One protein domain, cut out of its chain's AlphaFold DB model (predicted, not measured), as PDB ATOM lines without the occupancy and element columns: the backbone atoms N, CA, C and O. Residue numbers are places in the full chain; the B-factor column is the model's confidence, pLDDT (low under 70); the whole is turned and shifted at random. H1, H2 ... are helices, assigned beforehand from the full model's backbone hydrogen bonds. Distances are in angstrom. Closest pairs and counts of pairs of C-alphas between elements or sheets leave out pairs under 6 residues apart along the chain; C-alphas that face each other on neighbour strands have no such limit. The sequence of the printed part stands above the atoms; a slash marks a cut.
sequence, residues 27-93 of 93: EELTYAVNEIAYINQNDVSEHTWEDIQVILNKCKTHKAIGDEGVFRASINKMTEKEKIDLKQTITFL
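What this domain is: This is residues 27 to 93 of the 93 residues of an uncharacterized protein of Flavobacteriales bacterium (UniProt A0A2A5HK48). What is the main picture? Three helices, H1, H2 and H4, make an up-and-down bundle, each running against the one before it, with their lines tilted to each other. The short H3 packs on H1 near the last residue of H2, at the end of the long loop of residues 59 to 69. What are the figures? The printed part has 67 residues with four named helices, in the order H1, H2, H3, H4, and no named strand; it is all helix and compact, with a radius of gyration of the C-alphas of 11.8 A and spans of 34 by 24 by 17 A.

How they stand to each other: What does H1, residues 27 to 37, touch? It is the hub and touches H2, residues 46 to 58, H3, residues 70 to 75, and H4, residues 80 to 91. H1 and H2 form a helical hairpin at a steep tilt of 38 degrees, opposite ways, with Ala 37 and Leu 56 as closest C-alphas, 7.0 A apart; H2 touches H1 with residues 52 to 56 alone. How do H3 and H4 stand to H1? The closest C-alphas of H1 and H3 are those of Thr 30 and Arg 72, 5.5 A apart, at a steep tilt of 50 degrees. Those of H1 and H4 are Leu 29 and Lys 87, 7.0 A apart, at a steep tilt of 39 degrees, the same way. Do H2 and H4 meet? They only just touch, with 3 pairs of C-alphas within 8 A, the closest those of Ile 55 and Thr 89, 7.1 A apart, at a shallow tilt of 22 degrees, opposite ways. In H1, H2, H3 and H4 every O i to N i+4 pair is within hydrogen-bond range.

Where its parts are: Where does H1 begin? C-alpha 27 is at (143.492, 98.445, 63.606), and H1 is 15.2 A long. How long are H2 and H4? H2 measures 18.6 A and H4 16.5 A, with C-alpha 91 at (132.862, 87.820, 70.131).

The domain as a whole: How large is it? The two C-alphas farthest apart, those of Ser 45 and Gly 66, are 35.8 A apart. Which link is long? H2 to H3 is long, H1 to H2 short and H3 to H4 tight. Is it broken or uncertain anywhere? The printed part has no cut, and no printed residue is under 70 in pLDDT.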
ATOM      1  N   GLU A  27     144.008  98.489  64.969       95.00
ATOM      2  CA  GLU A  27     143.492  98.445  63.606       95.00
ATOM      3  C   GLU A  27     142.444  97.334  63.425       95.00
ATOM      4  O   GLU A  27     141.352  97.598  62.920       95.00
ATOM      5  N   GLU A  28     142.718  96.123  63.916       96.44
ATOM      6  CA  GLU A  28     141.765  95.003  63.887       96.44
ATOM      7  C   GLU A  28     140.468  95.322  64.640       96.44
ATOM      8  O   GLU A  28     139.370  95.078  64.135       96.44
ATOM      9  N   LEU A  29     140.576  95.913  65.836       97.19
ATOM     10  CA  LEU A  29     139.410  96.345  66.610       97.19
ATOM     11  C   LEU A  29     138.633  97.447  65.894       97.19
ATOM     12  O   LEU A  29     137.404  97.417  65.888       97.19
ATOM     13  N   THR A  30     139.321  98.401  65.271       97.00
ATOM     14  CA  THR A  30     138.684  99.478  64.515       97.00
ATOM     15  C   THR A  30     137.905  98.921  63.328       97.00
ATOM     16  O   THR A  30     136.754  99.315  63.127       97.00
ATOM     17  N   TYR A  31     138.467  97.985  62.559       97.00
ATOM     18  CA  TYR A  31     137.734  97.344  61.464       97.00
ATOM     19  C   TYR A  31     136.540  96.536  61.972       97.00
ATOM     20  O   TYR A  31     135.430  96.717  61.470       97.00
ATOM     21  N   ALA A  32     136.714  95.742  63.030       97.38
ATOM     22  CA  ALA A  32     135.621  94.973  63.613       97.38
ATOM     23  C   ALA A  32     134.468  95.865  64.105       97.38
ATOM     24  O   ALA A  32     133.305  95.611  63.800       97.38
ATOM     25  N   VAL A  33     134.775  96.948  64.824       97.31
ATOM     26  CA  VAL A  33     133.764  97.897  65.321       97.31
ATOM     27  C   VAL A  33     133.062  98.627  64.173       97.31
ATOM     28  O   VAL A  33     131.862  98.884  64.272       97.31
ATOM     29  N   ASN A  34     133.762  98.929  63.075       96.94
ATOM     30  CA  ASN A  34     133.135  99.518  61.890       96.94
ATOM     31  C   ASN A  34     132.079  98.587  61.280       96.94
ATOM     32  O   ASN A  34     130.984  99.055  60.980       96.94
ATOM     33  N   GLU A  35     132.353  97.286  61.157       97.31
ATOM     34  CA  GLU A  35     131.358  96.311  60.681       97.31
ATOM     35  C   GLU A  35     130.131  96.262  61.604       97.31
ATOM     36  O   GLU A  35     128.989  96.322  61.141       97.31
ATOM     37  N   ILE A  36     130.351  96.255  62.926       96.69
ATOM     38  CA  ILE A  36     129.268  96.299  63.921       96.69
ATOM     39  C   ILE A  36     128.440  97.589  63.810       96.69
ATOM     40  O   ILE A  36     127.219  97.555  63.965       96.69
ATOM     41  N   ALA A  37     129.065  98.724  63.490       96.56
ATOM     42  CA  ALA A  37     128.377 100.005  63.332       96.56
ATOM     43  C   ALA A  37     127.401 100.046  62.140       96.56
ATOM     44  O   ALA A  37     126.513 100.900  62.123       96.56
ATOM     45  N   TYR A  38     127.532  99.136  61.166       95.56
ATOM     46  CA  TYR A  38     126.610  99.011  60.030       95.56
ATOM     47  C   TYR A  38     125.387  98.126  60.305       95.56
ATOM     48  O   TYR A  38     124.510  98.011  59.435       95.56
ATOM     49  N   ILE A  39     125.316  97.489  61.479       94.44
ATOM     50  CA  ILE A  39     124.142  96.723  61.900       94.44
ATOM     51  C   ILE A  39     123.034  97.715  62.260       94.44
ATOM     52  O   ILE A  39     123.259  98.653  63.023       94.44
ATOM     53  N   ASN A  40     121.825  97.512  61.734       93.19
ATOM     54  CA  ASN A  40     120.676  98.324  62.119       93.19
ATOM     55  C   ASN A  40     119.886  97.641  63.231       93.19
ATOM     56  O   ASN A  40     119.790  96.418  63.282       93.19
ATOM     57  N   GLN A  41     119.197  98.437  64.050       93.81
ATOM     58  CA  GLN A  41     118.256  97.932  65.057       93.81
ATOM     59  C   GLN A  41     117.212  96.979  64.460       93.81
ATOM     60  O   GLN A  41     116.820  95.990  65.076       93.81
ATOM     61  N   ASN A  42     116.786  97.250  63.224       91.19
ATOM     62  CA  ASN A  42     115.826  96.423  62.506       91.19
ATOM     63  C   ASN A  42     116.402  95.086  62.027       91.19
ATOM     64  O   ASN A  42     115.620  94.284  61.538       91.19
ATOM     65  N   ASP A  43     117.701  94.824  62.154       90.06
ATOM     66  CA  ASP A  43     118.335  93.566  61.733       90.06
ATOM     67  C   ASP A  43     118.468  92.561  62.896       90.06
ATOM     68  O   ASP A  43     118.809  91.395  62.699       90.06
ATOM     69  N   VAL A  44     118.179  92.991  64.129       91.75
ATOM     70  CA  VAL A  44     118.462  92.229  65.353       91.75
ATOM     71  C   VAL A  44     117.288  92.241  66.341       91.75
ATOM     72  O   VAL A  44     116.226  92.814  66.080       91.75
ATOM     73  N   SER A  45     117.448  91.527  67.460       92.75
ATOM     74  CA  SER A  45     116.555  91.647  68.619       92.75
ATOM     75  C   SER A  45     116.870  92.919  69.416       92.75
ATOM     76  O   SER A  45     117.960  93.469  69.283       92.75
ATOM     77  N   GLU A  46     115.941  93.375  70.259       93.56
ATOM     78  CA  GLU A  46     116.160  94.541  71.129       93.56
ATOM     79  C   GLU A  46     117.356  94.337  72.064       93.56
ATOM     80  O   GLU A  46     118.231  95.192  72.120       93.56
ATOM     81  N   HIS A  47     117.464  93.163  72.687       92.94
ATOM     82  CA  HIS A  47     118.588  92.838  73.565       92.94
ATOM     83  C   HIS A  47     119.935  92.870  72.823       92.94
ATOM     84  O   HIS A  47     120.875  93.529  73.249       92.94
ATOM     85  N   THR A  48     120.004  92.255  71.639       94.06
ATOM     86  CA  THR A  48     121.212  92.303  70.795       94.06
ATOM     87  C   THR A  48     121.538  93.735  70.356       94.06
ATOM     88  O   THR A  48     122.703  94.095  70.201       94.06
ATOM     89  N   TRP A  49     120.521  94.572  70.134       95.88
ATOM     90  CA  TRP A  49     120.731  95.978  69.810       95.88
ATOM     91  C   TRP A  49     121.335  96.753  70.982       95.88
ATOM     92  O   TRP A  49     122.240  97.559  70.765       95.88
ATOM     93  N   GLU A  50     120.886  96.498  72.211       95.81
ATOM     94  CA  GLU A  50     121.482  97.076  73.419       95.81
ATOM     95  C   GLU A  50     122.965  96.707  73.536       95.81
ATOM     96  O   GLU A  50     123.797  97.594  73.744       95.81
ATOM     97  N   ASP A  51     123.321  95.441  73.296       95.62
ATOM     98  CA  ASP A  51     124.716  94.986  73.313       95.62
ATOM     99  C   ASP A  51     125.568  95.692  72.245       95.62
ATOM    100  O   ASP A  51     126.682  96.156  72.522       95.62
ATOM    101  N   ILE A  52     125.027  95.868  71.032       96.44
ATOM    102  CA  ILE A  52     125.674  96.657  69.971       96.44
ATOM    103  C   ILE A  52     125.904  98.095  70.444       96.44
ATOM    104  O   ILE A  52     127.003  98.632  70.284       96.44
ATOM    105  N   GLN A  53     124.904  98.735  71.055       97.06
ATOM    106  CA  GLN A  53     125.051 100.100  71.563       97.06
ATOM    107  C   GLN A  53     126.124 100.191  72.654       97.06
ATOM    108  O   GLN A  53     126.887 101.159  72.669       97.06
ATOM    109  N   VAL A  54     126.249  99.186  73.526       95.56
ATOM    110  CA  VAL A  54     127.328  99.121  74.526       95.56
ATOM    111  C   VAL A  54     128.702  99.118  73.850       95.56
ATOM    112  O   VAL A  54     129.572  99.898  74.247       95.56
ATOM    113  N   ILE A  55     128.899  98.307  72.806       96.50
ATOM    114  CA  ILE A  55     130.155  98.270  72.033       96.50
ATOM    115  C   ILE A  55     130.449  99.635  71.408       96.50
ATOM    116  O   ILE A  55     131.543 100.183  71.583       96.50
ATOM    117  N   LEU A  56     129.469 100.216  70.711       96.88
ATOM    118  CA  LEU A  56     129.651 101.485  70.010       96.88
ATOM    119  C   LEU A  56     129.930 102.640  70.977       96.88
ATOM    120  O   LEU A  56     130.763 103.492  70.675       96.88
ATOM    121  N   ASN A  57     129.284 102.665  72.142       95.69
ATOM    122  CA  ASN A  57     129.498 103.703  73.150       95.69
ATOM    123  C   ASN A  57     130.891 103.614  73.783       95.69
ATOM    124  O   ASN A  57     131.540 104.646  73.959       95.69
ATOM    125  N   LYS A  58     131.405 102.400  74.039       93.69
ATOM    126  CA  LYS A  58     132.798 102.203  74.485       93.69
ATOM    127  C   LYS A  58     133.813 102.753  73.476       93.69
ATOM    128  O   LYS A  58     134.870 103.235  73.874       93.69
ATOM    129  N   CYS A  59     133.472 102.737  72.188       95.81
ATOM    130  CA  CYS A  59     134.339 103.194  71.100       95.81
ATOM    131  C   CYS A  59     134.075 104.647  70.656       95.81
ATOM    132  O   CYS A  59     134.620 105.080  69.646       95.81
ATOM    133  N   LYS A  60     133.256 105.423  71.379       94.56
ATOM    134  CA  LYS A  60     132.948 106.839  71.073       94.56
ATOM    135  C   LYS A  60     133.326 107.783  72.218       94.56
ATOM    136  O   LYS A  60     132.664 108.792  72.452       94.56
ATOM    137  N   THR A  61     134.373 107.445  72.963       93.31
ATOM    138  CA  THR A  61     134.792 108.179  74.168       93.31
ATOM    139  C   THR A  61     135.749 109.329  73.870       93.31
ATOM    140  O   THR A  61     135.826 110.277  74.649       93.31
ATOM    141  N   HIS A  62     136.451 109.280  72.737       93.00
ATOM    142  CA  HIS A  62     137.431 110.286  72.337       93.00
ATOM    143  C   HIS A  62     137.073 110.904  70.987       93.00
ATOM    144  O   HIS A  62     136.512 110.256  70.107       93.00
ATOM    145  N   LYS A  63     137.402 112.189  70.824       89.94
ATOM    146  CA  LYS A  63     137.217 112.901  69.556       89.94
ATOM    147  C   LYS A  63     138.306 112.499  68.566       89.94
ATOM    148  O   LYS A  63     139.464 112.391  68.950       89.94
ATOM    149  N   ALA A  64     137.913 112.359  67.306       90.25
ATOM    150  CA  ALA A  64     138.825 112.259  66.176       90.25
ATOM    151  C   ALA A  64     139.741 113.492  66.071       90.25
ATOM    152  O   ALA A  64     139.276 114.622  66.262       90.25
ATOM    153  N   ILE A  65     141.016 113.276  65.738       86.00
ATOM    154  CA  ILE A  65     141.992 114.321  65.418       86.00
ATOM    155  C   ILE A  65     142.489 114.138  63.976       86.00
ATOM    156  O   ILE A  65     143.049 113.105  63.615       86.00
ATOM    157  N   GLY A  66     142.334 115.171  63.145       84.69
ATOM    158  CA  GLY A  66     142.735 115.113  61.736       84.69
ATOM    159  C   GLY A  66     141.865 114.137  60.940       84.69
ATOM    160  O   GLY A  66     140.641 114.197  61.035       84.69
ATOM    161  N   ASP A  67     142.504 113.246  60.180       84.50
ATOM    162  CA  ASP A  67     141.828 112.283  59.298       84.50
ATOM    163  C   ASP A  67     141.476 110.950  59.993       84.50
ATOM    164  O   ASP A  67     140.960 110.029  59.356       84.50
ATOM    165  N   GLU A  68     141.761 110.799  61.292       85.56
ATOM    166  CA  GLU A  68     141.416 109.574  62.021       85.56
ATOM    167  C   GLU A  68     139.912 109.506  62.355       85.56
ATOM    168  O   GLU A  68     139.278 110.509  62.672       85.56
ATOM    169  N   GLY A  69     139.313 108.312  62.318       91.12
ATOM    170  CA  GLY A  69     137.911 108.114  62.706       91.12
ATOM    171  C   GLY A  69     137.696 108.076  64.227       91.12
ATOM    172  O   GLY A  69     138.602 107.737  64.986       91.12
ATOM    173  N   VAL A  70     136.464 108.344  64.687       93.62
ATOM    174  CA  VAL A  70     136.103 108.366  66.127       93.62
ATOM    175  C   VAL A  70     136.382 107.039  66.849       93.62
ATOM    176  O   VAL A  70     136.850 107.042  67.990       93.62
ATOM    177  N   PHE A  71     136.140 105.907  66.176       95.75
ATOM    178  CA  PHE A  71     136.422 104.580  66.724       95.75
ATOM    179  C   PHE A  71     137.920 104.375  66.905       95.75
ATOM    180  O   PHE A  71     138.356 104.041  68.002       95.75
ATOM    181  N   ARG A  72     138.702 104.703  65.871       95.19
ATOM    182  CA  ARG A  72     140.163 104.645  65.897       95.19
ATOM    183  C   ARG A  72     140.743 105.469  67.043       95.19
ATOM    184  O   ARG A  72     141.520 104.964  67.847       95.19
ATOM    185  N   ALA A  73     140.306 106.724  67.157       95.38
ATOM    186  CA  ALA A  73     140.746 107.641  68.203       95.38
ATOM    187  C   ALA A  73     140.446 107.097  69.609       95.38
ATOM    188  O   ALA A  73     141.278 107.200  70.510       95.38
ATOM    189  N   SER A  74     139.273 106.487  69.796       96.25
ATOM    190  CA  SER A  74     138.869 105.918  71.084       96.25
ATOM    191  C   SER A  74     139.629 104.633  71.414       96.25
ATOM    192  O   SER A  74     140.112 104.489  72.534       96.25
ATOM    193  N   ILE A  75     139.790 103.723  70.449       96.19
ATOM    194  CA  ILE A  75     140.498 102.449  70.638       96.19
ATOM    195  C   ILE A  75     141.998 102.686  70.866       96.19
ATOM    196  O   ILE A  75     142.597 102.030  71.715       96.19
ATOM    197  N   ASN A  76     142.600 103.687  70.214       94.94
ATOM    198  CA  ASN A  76     143.993 104.082  70.458       94.94
ATOM    199  C   ASN A  76     144.265 104.532  71.901       94.94
ATOM    200  O   ASN A  76     145.413 104.522  72.347       94.94
ATOM    201  N   LYS A  77     143.229 104.946  72.639       95.19
ATOM    202  CA  LYS A  77     143.331 105.339  74.050       95.19
ATOM    203  C   LYS A  77     142.997 104.209  75.020       95.19
ATOM    204  O   LYS A  77     143.178 104.396  76.220       95.19
ATOM    205  N   MET A  78     142.555 103.056  74.521       95.94
ATOM    206  CA  MET A  78     142.305 101.879  75.344       95.94
ATOM    207  C   MET A  78     143.616 101.222  75.770       95.94
ATOM    208  O   MET A  78     144.554 101.056  74.987       95.94
ATOM    209  N   THR A  79     143.653 100.790  77.021       96.06
ATOM    210  CA  THR A  79     144.659  99.861  77.532       96.06
ATOM    211  C   THR A  79     144.527  98.493  76.857       96.06
ATOM    212  O   THR A  79     143.471  98.129  76.345       96.06
ATOM    213  N   GLU A  80     145.581  97.677  76.915       94.38
ATOM    214  CA  GLU A  80     145.544  96.306  76.384       94.38
ATOM    215  C   GLU A  80     144.425  95.459  77.005       94.38
ATOM    216  O   GLU A  80     143.779  94.671  76.319       94.38
ATOM    217  N   LYS A  81     144.128  95.667  78.294       95.50
ATOM    218  CA  LYS A  81     143.002  95.000  78.956       95.50
ATOM    219  C   LYS A  81     141.665  95.409  78.335       95.50
ATOM    220  O   LYS A  81     140.859  94.547  78.012       95.50
ATOM    221  N   GLU A  82     141.442  96.705  78.133       96.25
ATOM    222  CA  GLU A  82     140.203  97.209  77.530       96.25
ATOM    223  C   GLU A  82     140.031  96.735  76.082       96.25
ATOM    224  O   GLU A  82     138.914  96.423  75.676       96.25
ATOM    225  N   LYS A  83     141.127  96.605  75.324       96.38
ATOM    226  CA  LYS A  83     141.123  96.023  73.972       96.38
ATOM    227  C   LYS A  83     140.695  94.553  73.974       96.38
ATOM    228  O   LYS A  83     139.876  94.146  73.149       96.38
ATOM    229  N   ILE A  84     141.201  93.758  74.917       95.88
ATOM    230  CA  ILE A  84     140.798  92.351  75.088       95.88
ATOM    231  C   ILE A  84     139.331  92.257  75.503       95.88
ATOM    232  O   ILE A  84     138.585  91.466  74.923       95.88
ATOM    233  N   ASP A  85     138.904  93.081  76.459       95.50
ATOM    234  CA  ASP A  85     137.518  93.120  76.928       95.50
ATOM    235  C   ASP A  85     136.565  93.531  75.784       95.50
ATOM    236  O   ASP A  85     135.480  92.961  75.631       95.50
ATOM    237  N   LEU A  86     136.972  94.479  74.928       96.44
ATOM    238  CA  LEU A  86     136.229  94.878  73.729       96.44
ATOM    239  C   LEU A  86     136.116  93.722  72.728       96.44
ATOM    240  O   LEU A  86     135.007  93.413  72.291       96.44
ATOM    241  N   LYS A  87     137.224  93.035  72.418       96.06
ATOM    242  CA  LYS A  87     137.207  91.840  71.562       96.06
ATOM    243  C   LYS A  87     136.254  90.775  72.095       96.06
ATOM    244  O   LYS A  87     135.483  90.206  71.324       96.06
ATOM    245  N   GLN A  88     136.307  90.484  73.393       95.62
ATOM    246  CA  GLN A  88     135.415  89.499  74.005       95.62
ATOM    247  C   GLN A  88     133.955  89.924  73.859       95.62
ATOM    248  O   GLN A  88     133.131  89.119  73.441       95.62
ATOM    249  N   THR A  89     133.654  91.202  74.106       95.06
ATOM    250  CA  THR A  89     132.300  91.748  73.937       95.06
ATOM    251  C   THR A  89     131.800  91.567  72.496       95.06
ATOM    252  O   THR A  89     130.684  91.105  72.300       95.06
ATOM    253  N   ILE A  90     132.630  91.848  71.481       95.50
ATOM    254  CA  ILE A  90     132.279  91.636  70.060       95.50
ATOM    255  C   ILE A  90     132.089  90.142  69.743       95.50
ATOM    256  O   ILE A  90     131.195  89.770  68.987       95.50
ATOM    257  N   THR A  91     132.915  89.278  70.336       94.31
ATOM    258  CA  THR A  91     132.862  87.820  70.131       94.31
ATOM    259  C   THR A  91     131.573  87.201  70.675       94.31
ATOM    260  O   THR A  91     131.051  86.263  70.076       94.31
ATOM    261  N   PHE A  92     131.064  87.736  71.789       92.94
ATOM    262  CA  PHE A  92     129.858  87.262  72.479       92.94
ATOM    263  C   PHE A  92     128.586  88.049  72.154       92.94
ATOM    264  O   PHE A  92     127.558  87.811  72.790       92.94
ATOM    265  N   LEU A  93     128.643  88.942  71.160       88.00
ATOM    266  CA  LEU A  93     127.443  89.431  70.475       88.00
ATOM    267  C   LEU A  93     126.651  88.253  69.880       88.00
ATOM    268  O   LEU A  93     125.662  88.455  69.145       88.00
TER     269      LEU A  93